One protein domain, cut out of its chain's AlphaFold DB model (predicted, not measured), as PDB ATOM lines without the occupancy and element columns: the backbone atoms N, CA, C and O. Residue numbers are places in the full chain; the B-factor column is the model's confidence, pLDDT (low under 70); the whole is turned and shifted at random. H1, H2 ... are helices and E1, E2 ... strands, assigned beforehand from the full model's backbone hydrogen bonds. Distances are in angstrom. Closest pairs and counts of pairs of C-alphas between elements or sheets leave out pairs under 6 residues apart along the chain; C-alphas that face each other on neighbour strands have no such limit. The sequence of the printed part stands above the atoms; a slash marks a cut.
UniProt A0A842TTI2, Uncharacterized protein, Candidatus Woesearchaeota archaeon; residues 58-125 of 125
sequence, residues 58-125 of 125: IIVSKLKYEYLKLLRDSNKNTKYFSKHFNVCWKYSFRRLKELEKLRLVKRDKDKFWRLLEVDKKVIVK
ATOM      1  N   ILE A  58     -17.321  35.957  39.798       70.38
ATOM      2  CA  ILE A  58     -16.229  35.309  40.523       70.38
ATOM      3  C   ILE A  58     -16.331  35.728  41.986       70.38
ATOM      4  O   ILE A  58     -16.263  36.913  42.301       70.38
ATOM      5  N   ILE A  59     -16.479  34.755  42.883       70.94
ATOM      6  CA  ILE A  59     -16.518  35.008  44.324       70.94
ATOM      7  C   ILE A  59     -15.098  34.888  44.878       70.94
ATOM      8  O   ILE A  59     -14.428  33.870  44.688       70.94
ATOM      9  N   VAL A  60     -14.631  35.924  45.571       74.94
ATOM     10  CA  VAL A  60     -13.326  35.951  46.242       74.94
ATOM     11  C   VAL A  60     -13.496  36.318  47.709       74.94
ATOM     12  O   VAL A  60     -14.414  37.048  48.073       74.94
ATOM     13  N   SER A  61     -12.589  35.836  48.559       79.19
ATOM     14  CA  SER A  61     -12.583  36.261  49.957       79.19
ATOM     15  C   SER A  61     -12.183  37.731  50.086       79.19
ATOM     16  O   SER A  61     -11.406  38.230  49.264       79.19
ATOM     17  N   LYS A  62     -12.615  38.400  51.163       80.31
ATOM     18  CA  LYS A  62     -12.170  39.771  51.500       80.31
ATOM     19  C   LYS A  62     -10.652  39.949  51.391       80.31
ATOM     20  O   LYS A  62     -10.182  40.880  50.750       80.31
ATOM     21  N   LEU A  63      -9.880  38.998  51.916       85.62
ATOM     22  CA  LEU A  63      -8.420  39.042  51.832       85.62
ATOM     23  C   LEU A  63      -7.909  39.002  50.384       85.62
ATOM     24  O   LEU A  63      -7.031  39.774  50.023       85.62
ATOM     25  N   LYS A  64      -8.450  38.120  49.538       86.62
ATOM     26  CA  LYS A  64      -8.061  38.033  48.122       86.62
ATOM     27  C   LYS A  64      -8.435  39.295  47.349       86.62
ATOM     28  O   LYS A  64      -7.698  39.691  46.453       86.62
ATOM     29  N   TYR A  65      -9.543  39.931  47.711       88.50
ATOM     30  CA  TYR A  65      -9.949  41.199  47.124       88.50
ATOM     31  C   TYR A  65      -8.944  42.323  47.408       88.50
ATOM     32  O   TYR A  65      -8.621  43.086  46.503       88.50
ATOM     33  N   GLU A  66      -8.361  42.373  48.609       92.12
ATOM     34  CA  GLU A  66      -7.299  43.341  48.919       92.12
ATOM     35  C   GLU A  66      -6.049  43.139  48.043       92.12
ATOM     36  O   GLU A  66      -5.457  44.112  47.580       92.12
ATOM     37  N   TYR A  67      -5.682  41.895  47.705       93.81
ATOM     38  CA  TYR A  67      -4.601  41.646  46.736       93.81
ATOM     39  C   TYR A  67      -4.934  42.227  45.352       93.81
ATOM     40  O   TYR A  67      -4.051  42.777  44.699       93.81
ATOM     41  N   LEU A  68      -6.193  42.121  44.907       92.56
ATOM     42  CA  LEU A  68      -6.634  42.677  43.624       92.56
ATOM     43  C   LEU A  68      -6.622  44.209  43.634       92.56
ATOM     44  O   LEU A  68      -6.215  44.805  42.642       92.56
ATOM     45  N   LYS A  69      -7.021  44.847  44.743       92.75
ATOM     46  CA  LYS A  69      -6.950  46.312  44.888       92.75
ATOM     47  C   LYS A  69      -5.526  46.826  44.727       92.75
ATOM     48  O   LYS A  69      -5.308  47.741  43.947       92.75
ATOM     49  N   LEU A  70      -4.561  46.190  45.391       94.12
ATOM     50  CA  LEU A  70      -3.146  46.572  45.308       94.12
ATOM     51  C   LEU A  70      -2.556  46.449  43.891       94.12
ATOM     52  O   LEU A  70      -1.518  47.045  43.614       94.12
ATOM     53  N   LEU A  71      -3.190  45.661  43.017       93.75
ATOM     54  CA  LEU A  71      -2.807  45.490  41.614       93.75
ATOM     55  C   LEU A  71      -3.523  46.447  40.656       93.75
ATOM     56  O   LEU A  71      -3.191  46.438  39.474       93.75
ATOM     57  N   ARG A  72      -4.489  47.249  41.127       89.69
ATOM     58  CA  ARG A  72      -5.164  48.249  40.284       89.69
ATOM     59  C   ARG A  72      -4.217  49.362  39.855       89.69
ATOM     60  O   ARG A  72      -4.295  49.805  38.719       89.69
ATOM     61  N   ASP A  73      -3.314  49.761  40.746       84.88
ATOM     62  CA  ASP A  73      -2.473  50.939  40.522       84.88
ATOM     63  C   ASP A  73      -1.156  50.593  39.818       84.88
ATOM     64  O   ASP A  73      -0.565  51.424  39.137       84.88
ATOM     65  N   SER A  74      -0.633  49.380  40.022       91.56
ATOM     66  CA  SER A  74       0.624  48.940  39.403       91.56
ATOM     67  C   SER A  74       0.858  47.441  39.553       91.56
ATOM     68  O   SER A  74       0.374  46.797  40.485       91.56
ATOM     69  N   ASN A  75       1.694  46.897  38.670       95.50
ATOM     70  CA  ASN A  75       2.181  45.529  38.795       95.50
ATOM     71  C   ASN A  75       3.084  45.402  40.026       95.50
ATOM     72  O   ASN A  75       3.977  46.222  40.254       95.50
ATOM     73  N   LYS A  76       2.889  44.347  40.817       96.81
ATOM     74  CA  LYS A  76       3.639  44.124  42.063       96.81
ATOM     75  C   LYS A  76       4.245  42.729  42.099       96.81
ATOM     76  O   LYS A  76       3.629  41.755  41.677       96.81
ATOM     77  N   ASN A  77       5.443  42.598  42.658       97.00
ATOM     78  CA  ASN A  77       6.046  41.289  42.911       97.00
ATOM     79  C   ASN A  77       5.460  40.642  44.183       97.00
ATOM     80  O   ASN A  77       4.896  41.311  45.046       97.00
ATOM     81  N   THR A  78       5.635  39.330  44.357       97.19
ATOM     82  CA  THR A  78       5.143  38.620  45.557       97.19
ATOM     83  C   THR A  78       5.715  39.182  46.872       97.19
ATOM     84  O   THR A  78       5.041  39.140  47.901       97.19
ATOM     85  N   LYS A  79       6.949  39.716  46.847       96.94
ATOM     86  CA  LYS A  79       7.637  40.260  48.031       96.94
ATOM     87  C   LYS A  79       6.930  41.508  48.577       96.94
ATOM     88  O   LYS A  79       6.896  41.707  49.789       96.94
ATOM     89  N   TYR A  80       6.337  42.312  47.697       96.81
ATOM     90  CA  TYR A  80       5.500  43.448  48.070       96.81
ATOM     91  C   TYR A  80       4.312  42.992  48.925       96.81
ATOM     92  O   TYR A  80       4.153  43.454  50.050       96.81
ATOM     93  N   PHE A  81       3.548  42.000  48.457       97.00
ATOM     94  CA  PHE A  81       2.392  41.476  49.193       97.00
ATOM     95  C   PHE A  81       2.775  40.815  50.515       97.00
ATOM     96  O   PHE A  81       2.076  40.984  51.506       97.00
ATOM     97  N   SER A  82       3.874  40.050  50.557       96.75
ATOM     98  CA  SER A  82       4.337  39.445  51.813       96.75
ATOM     99  C   SER A  82       4.663  40.495  52.872       96.75
ATOM    100  O   SER A  82       4.306  40.306  54.028       96.75
ATOM    101  N   LYS A  83       5.277  41.617  52.472       97.19
ATOM    102  CA  LYS A  83       5.538  42.739  53.380       97.19
ATOM    103  C   LYS A  83       4.244  43.448  53.782       97.19
ATOM    104  O   LYS A  83       4.016  43.640  54.965       97.19
ATOM    105  N   HIS A  84       3.393  43.782  52.812       95.94
ATOM    106  CA  HIS A  84       2.161  44.536  53.049       95.94
ATOM    107  C   HIS A  84       1.192  43.811  53.993       95.94
ATOM    108  O   HIS A  84       0.649  44.417  54.904       95.94
ATOM    109  N   PHE A  85       1.009  42.500  53.812       94.25
ATOM    110  CA  PHE A  85       0.121  41.696  54.655       94.25
ATOM    111  C   PHE A  85       0.818  41.075  55.871       94.25
ATOM    112  O   PHE A  85       0.188  40.292  56.576       94.25
ATOM    113  N   ASN A  86       2.104  41.370  56.093       96.12
ATOM    114  CA  ASN A  86       2.929  40.762  57.138       96.12
ATOM    115  C   ASN A  86       2.817  39.221  57.189       96.12
ATOM    116  O   ASN A  86       2.534  38.614  58.219       96.12
ATOM    117  N   VAL A  87       2.995  38.567  56.037       95.00
ATOM    118  CA  VAL A  87       2.940  37.102  55.908       95.00
ATOM    119  C   VAL A  87       4.152  36.577  55.161       95.00
ATOM    120  O   VAL A  87       4.775  37.284  54.372       95.00
ATOM    121  N   CYS A  88       4.463  35.292  55.330       96.56
ATOM    122  CA  CYS A  88       5.570  34.698  54.593       96.56
ATOM    123  C   CYS A  88       5.321  34.718  53.072       96.56
ATOM    124  O   CYS A  88       4.188  34.626  52.580       96.56
ATOM    125  N   TRP A  89       6.413  34.780  52.309       96.38
ATOM    126  CA  TRP A  89       6.378  34.832  50.848       96.38
ATOM    127  C   TRP A  89       5.570  33.681  50.229       96.38
ATOM    128  O   TRP A  89       4.792  33.905  49.300       96.38
ATOM    129  N   LYS A  90       5.695  32.461  50.776       96.25
ATOM    130  CA  LYS A  90       4.986  31.266  50.283       96.25
ATOM    131  C   LYS A  90       3.465  31.409  50.417       96.25
ATOM    132  O   LYS A  90       2.748  31.018  49.498       96.25
ATOM    133  N   TYR A  91       2.964  32.003  51.505       94.44
ATOM    134  CA  TYR A  91       1.525  32.235  51.690       94.44
ATOM    135  C   TYR A  91       0.979  33.243  50.677       94.44
ATOM    136  O   TYR A  91      -0.015  32.956  50.006       94.44
ATOM    137  N   SER A  92       1.656  34.381  50.499       95.12
ATOM    138  CA  SER A  92       1.271  35.360  49.473       95.12
ATOM    139  C   SER A  92       1.320  34.770  48.067       95.12
ATOM    140  O   SER A  92       0.398  34.981  47.280       95.12
ATOM    141  N   PHE A  93       2.344  33.969  47.758       96.62
ATOM    142  CA  PHE A  93       2.457  33.298  46.467       96.62
ATOM    143  C   PHE A  93       1.290  32.341  46.196       96.62
ATOM    144  O   PHE A  93       0.714  32.379  45.112       96.62
ATOM    145  N   ARG A  94       0.908  31.511  47.179       93.75
ATOM    146  CA  ARG A  94      -0.227  30.579  47.046       93.75
ATOM    147  C   ARG A  94      -1.533  31.322  46.764       93.75
ATOM    148  O   ARG A  94      -2.252  30.932  45.852       93.75
ATOM    149  N   ARG A  95      -1.795  32.429  47.464       91.81
ATOM    150  CA  ARG A  95      -2.998  33.253  47.241       91.81
ATOM    151  C   ARG A  95      -3.032  33.877  45.844       91.81
ATOM    152  O   ARG A  95      -4.064  33.826  45.184       91.81
ATOM    153  N   LEU A  96      -1.904  34.400  45.363       95.44
ATOM    154  CA  LEU A  96      -1.795  34.938  44.001       95.44
ATOM    155  C   LEU A  96      -1.960  33.841  42.939       95.44
ATOM    156  O   LEU A  96      -2.630  34.052  41.935       95.44
ATOM    157  N   LYS A  97      -1.445  32.632  43.194       94.44
ATOM    158  CA  LYS A  97      -1.684  31.462  42.339       94.44
ATOM    159  C   LYS A  97      -3.146  31.022  42.317       94.44
ATOM    160  O   LYS A  97      -3.631  30.588  41.278       94.44
ATOM    161  N   GLU A  98      -3.863  31.134  43.430       85.88
ATOM    162  CA  GLU A  98      -5.310  30.898  43.450       85.88
ATOM    163  C   GLU A  98      -6.061  31.938  42.607       85.88
ATOM    164  O   GLU A  98      -6.929  31.563  41.825       85.88
ATOM    165  N   LEU A  99      -5.690  33.219  42.702       87.31
ATOM    166  CA  LEU A  99      -6.246  34.281  41.854       87.31
ATOM    167  C   LEU A  99      -5.919  34.074  40.362       87.31
ATOM    168  O   LEU A  99      -6.755  34.346  39.502       87.31
ATOM    169  N   GLU A 100      -4.738  33.542  40.043       90.44
ATOM    170  CA  GLU A 100      -4.345  33.199  38.671       90.44
ATOM    171  C   GLU A 100      -5.177  32.043  38.105       90.44
ATOM    172  O   GLU A 100      -5.624  32.106  36.962       90.44
ATOM    173  N   LYS A 101      -5.473  31.015  38.914       85.62
ATOM    174  CA  LYS A 101      -6.397  29.931  38.523       85.62
ATOM    175  C   LYS A 101      -7.803  30.451  38.214       85.62
ATOM    176  O   LYS A 101      -8.480  29.893  37.355       85.62
ATOM    177  N   LEU A 102      -8.220  31.525  38.883       81.44
ATOM    178  CA  LEU A 102      -9.476  32.230  38.614       81.44
ATOM    179  C   LEU A 102      -9.396  33.175  37.403       81.44
ATOM    180  O   LEU A 102     -10.391  33.818  37.080       81.44
ATOM    181  N   ARG A 103      -8.242  33.251  36.725       84.62
ATOM    182  CA  ARG A 103      -7.961  34.161  35.604       84.62
ATOM    183  C   ARG A 103      -8.141  35.642  35.957       84.62
ATOM    184  O   ARG A 103      -8.432  36.445  35.083       84.62
ATOM    185  N   LEU A 104      -7.954  36.003  37.228       86.75
ATOM    186  CA  LEU A 104      -8.038  37.391  37.697       86.75
ATOM    187  C   LEU A 104      -6.693  38.117  37.622       86.75
ATOM    188  O   LEU A 104      -6.641  39.335  37.491       86.75
ATOM    189  N   VAL A 105      -5.596  37.370  37.736       93.19
ATOM    190  CA  VAL A 105      -4.232  37.903  37.684       93.19
ATOM    191  C   VAL A 105      -3.355  36.994  36.841       93.19
ATOM    192  O   VAL A 105      -3.659  35.816  36.658       93.19
ATOM    193  N   LYS A 106      -2.233  37.523  36.362       95.94
ATOM    194  CA  LYS A 106      -1.202  36.748  35.669       95.94
ATOM    195  C   LYS A 106       0.169  37.139  36.182       95.94
ATOM    196  O   LYS A 106       0.405  38.316  36.454       95.94
ATOM    197  N   ARG A 107       1.073  36.165  36.283       97.19
ATOM    198  CA  ARG A 107       2.489  36.443  36.529       97.19
ATOM    199  C   ARG A 107       3.254  36.587  35.216       97.19
ATOM    200  O   ARG A 107       3.111  35.745  34.328       97.19
ATOM    201  N   ASP A 108       4.055  37.634  35.089       94.44
ATOM    202  CA  ASP A 108       4.971  37.816  33.961       94.44
ATOM    203  C   ASP A 108       6.316  37.093  34.173       94.44
ATOM    204  O   ASP A 108       6.561  36.456  35.207       94.44
ATOM    205  N   LYS A 109       7.182  37.160  33.151       93.12
ATOM    206  CA  LYS A 109       8.535  36.583  33.187       93.12
ATOM    207  C   LYS A 109       9.412  37.269  34.243       93.12
ATOM    208  O   LYS A 109      10.197  36.592  34.906       93.12
ATOM    209  N   ASP A 110       9.183  38.559  34.473       94.06
ATOM    210  CA  ASP A 110       9.887  39.390  35.458       94.06
ATOM    211  C   ASP A 110       9.411  39.163  36.899       94.06
ATOM    212  O   ASP A 110       9.887  39.798  37.841       94.06
ATOM    213  N   LYS A 111       8.522  38.179  37.105       95.06
ATOM    214  CA  LYS A 111       7.998  37.728  38.401       95.06
ATOM    215  C   LYS A 111       7.043  38.721  39.073       95.06
ATOM    216  O   LYS A 111       6.716  38.501  40.250       95.06
ATOM    217  N   PHE A 112       6.560  39.729  38.358       97.00
ATOM    218  CA  PHE A 112       5.493  40.626  38.778       97.00
ATOM    219  C   PHE A 112       4.123  40.044  38.441       97.00
ATOM    220  O   PHE A 112       3.944  39.210  37.553       97.00
ATOM    221  N   TRP A 113       3.144  40.452  39.233       97.31
ATOM    222  CA  TRP A 113       1.745  40.124  39.049       97.31
ATOM    223  C   TRP A 113       1.047  41.325  38.444       97.31
ATOM    224  O   TRP A 113       1.258  42.447  38.905       97.31
ATOM    225  N   ARG A 114       0.203  41.065  37.450       95.06
ATOM    226  CA  ARG A 114      -0.676  42.055  36.836       95.06
ATOM    227  C   ARG A 114      -2.125  41.624  36.957       95.06
ATOM    228  O   ARG A 114      -2.418  40.424  36.886       95.06
ATOM    229  N   LEU A 115      -3.011  42.598  37.123       93.31
ATOM    230  CA  LEU A 115      -4.448  42.382  37.030       93.31
ATOM    231  C   LEU A 115      -4.814  42.070  35.570       93.31
ATOM    232  O   LEU A 115      -4.217  42.617  34.642       93.31
ATOM    233  N   LEU A 116      -5.750  41.148  35.368       88.69
ATOM    234  CA  LEU A 116      -6.340  40.889  34.059       88.69
ATOM    235  C   LEU A 116      -7.702  41.575  33.981       88.69
ATOM    236  O   LEU A 116      -8.466  41.545  34.946       88.69
ATOM    237  N   GLU A 117      -8.012  42.148  32.823       82.44
ATOM    238  CA  GLU A 117      -9.381  42.543  32.510       82.44
ATOM    239  C   GLU A 117     -10.229  41.281  32.355       82.44
ATOM    240  O   GLU A 117      -9.856  40.328  31.665       82.44
ATOM    241  N   VAL A 118     -11.345  41.249  33.075       79.25
ATOM    242  CA  VAL A 118     -12.283  40.132  33.079       79.25
ATOM    243  C   VAL A 118     -13.693  40.675  32.933       79.25
ATOM    244  O   VAL A 118     -14.132  41.486  33.744       79.25
ATOM    245  N   ASP A 119     -14.448  40.122  31.987       67.56
ATOM    246  CA  ASP A 119     -15.873  40.438  31.770       67.56
ATOM    247  C   ASP A 119     -16.792  39.847  32.860       67.56
ATOM    248  O   ASP A 119     -18.000  39.681  32.688       67.56
ATOM    249  N   LYS A 120     -16.212  39.472  34.005       69.31
ATOM    250  CA  LYS A 120     -16.884  38.798  35.113       69.31
ATOM    251  C   LYS A 120     -16.912  39.711  36.334       69.31
ATOM    252  O   LYS A 120     -15.883  40.194  36.798       69.31
ATOM    253  N   LYS A 121     -18.095  39.881  36.915       71.81
ATOM    254  CA  LYS A 121     -18.351  40.591  38.168       71.81
ATOM    255  C   LYS A 121     -17.651  39.893  39.336       71.81
ATOM    256  O   LYS A 121     -17.914  38.732  39.627       71.81
ATOM    257  N   VAL A 122     -16.788  40.598  40.056       69.81
ATOM    258  CA  VAL A 122     -16.157  40.055  41.269       69.81
ATOM    259  C   VAL A 122     -17.030  40.377  42.485       69.81
ATOM    260  O   VAL A 122     -17.330  41.543  42.729       69.81
ATOM    261  N   ILE A 123     -17.438  39.357  43.243       69.44
ATOM    262  CA  ILE A 123     -18.182  39.498  44.506       69.44
ATOM    263  C   ILE A 123     -17.265  39.115  45.667       69.44
ATOM    264  O   ILE A 123     -16.538  38.123  45.596       69.44
ATOM    265  N   VAL A 124     -17.303  39.905  46.738       70.50
ATOM    266  CA  VAL A 124     -16.502  39.691  47.946       70.50
ATOM    267  C   VAL A 124     -17.362  39.007  49.009       70.50
ATOM    268  O   VAL A 124     -18.450  39.498  49.300       70.50
ATOM    269  N   LYS A 125     -16.883  37.891  49.570       62.19
ATOM    270  CA  LYS A 125     -17.528  37.144  50.664       62.19
ATOM    271  C   LYS A 125     -16.560  36.930  51.831       62.19
ATOM    272  O   LYS A 125     -15.324  36.904  51.598       62.19
TER     273      LYS A 125
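This is residues 58 to 125 of the 125 residues of an uncharacterized protein of Candidatus Woesearchaeota archaeon (UniProt A0A842TTI2). Three short helices set at wide angles to one another, their centres at the corners of a triangle, make a small body with a two-stranded hairpin, E2 and E3, packed along one side of it. At the end of the body away from H2, the first and last strands, E1 and E4, come together as a second small pair beside the start of H1, with the link from E3 to E4 arching across to it. The printed part has 68 residues, with three named helices and four named strands in the order E1, H1, H2, H3, E2, E3, E4. E1 and E4 make a parallel sheet of two, E2 and E3 an antiparallel one, and the class is mixed, helices and strands. The whole is compact, with a radius of gyration of the C-alphas of 11.1 A, and its outline is rounded, with spans of 28 by 26 by 21 A.

E1 covers residues 58 to 60 and begins with C-alpha 58 at (-16.229, 35.309, 40.523); it is 6.4 A long from first to last C-alpha. H1, residues 62 to 70, measures 12.9 A. H2, residues 78 to 84, measures 10.0 A. H3, residues 89 to 101, is the longest helix at 18.4 A, from C-alpha 89 at (6.378, 34.832, 50.848) to C-alpha 101 at (-6.397, 29.931, 38.523). E2 covers residues 105 to 107 over 7.0 A, and E3 covers residues 112 to 115 over 10.2 A. E4, residues 121 to 124, is 10.0 A long and ends with C-alpha 124 at (-16.502, 39.691, 47.946).

E1 and E4 are parallel neighbours, with 23 degrees between their directions; N 58 and O 121 are 2.8 A apart and N 123 and O 58 are 2.9 A apart, within hydrogen-bond range. The closest C-alphas of H1 and E4 are those of Lys 62 and Val 124, 5.6 A apart. H1 and H2 are close but not clearly touching, with the C-alphas of Tyr 67 and Phe 81 closest at 7.4 A; at 71 degrees they are only just about perpendicular. H1 and H3 only just touch, with 3 pairs of C-alphas within 8 A. H3 touches H1 with residues 95 to 99 alone; the closest C-alphas are those of Lys 64 and Arg 95, 7.0 A apart, and the two lines are about perpendicular at 89 degrees. H2 and H3 touch at a steep tilt of 65 degrees, opposite ways. Here H3 takes part with residues 89 to 93 alone, and the C-alphas of Ser 82 and Trp 89 are closest, at 5.1 A. In H1, H2 and H3 every O i to N i+4 pair is within hydrogen-bond range. The closest C-alphas of H3 and E2 are those of Glu 100 and Lys 106, 5.6 A apart. E2 and E3 form an antiparallel hairpin with 158 degrees between their directions; N 106 and O 114 are 3.0 A apart, within hydrogen-bond range. Residues 76 to 77 form a short antiparallel pairing with residues 112 to 113 of E3. Among the pairs that are apart are E2 and E4, and E3 and E4.

The two C-alphas farthest apart, those of Cys 88 and Asp 119, are 31.8 A apart, while those of Ile 58 and Lys 125, the chain's last residue, are 10.4 A apart. The printed part has no cut. The link from H1 to H2, 7 residues, is short, and the other five links are tight. The mean pLDDT of the printed part is 88.9; residues 119 to 120, 122 to 123 and 125 are under 70.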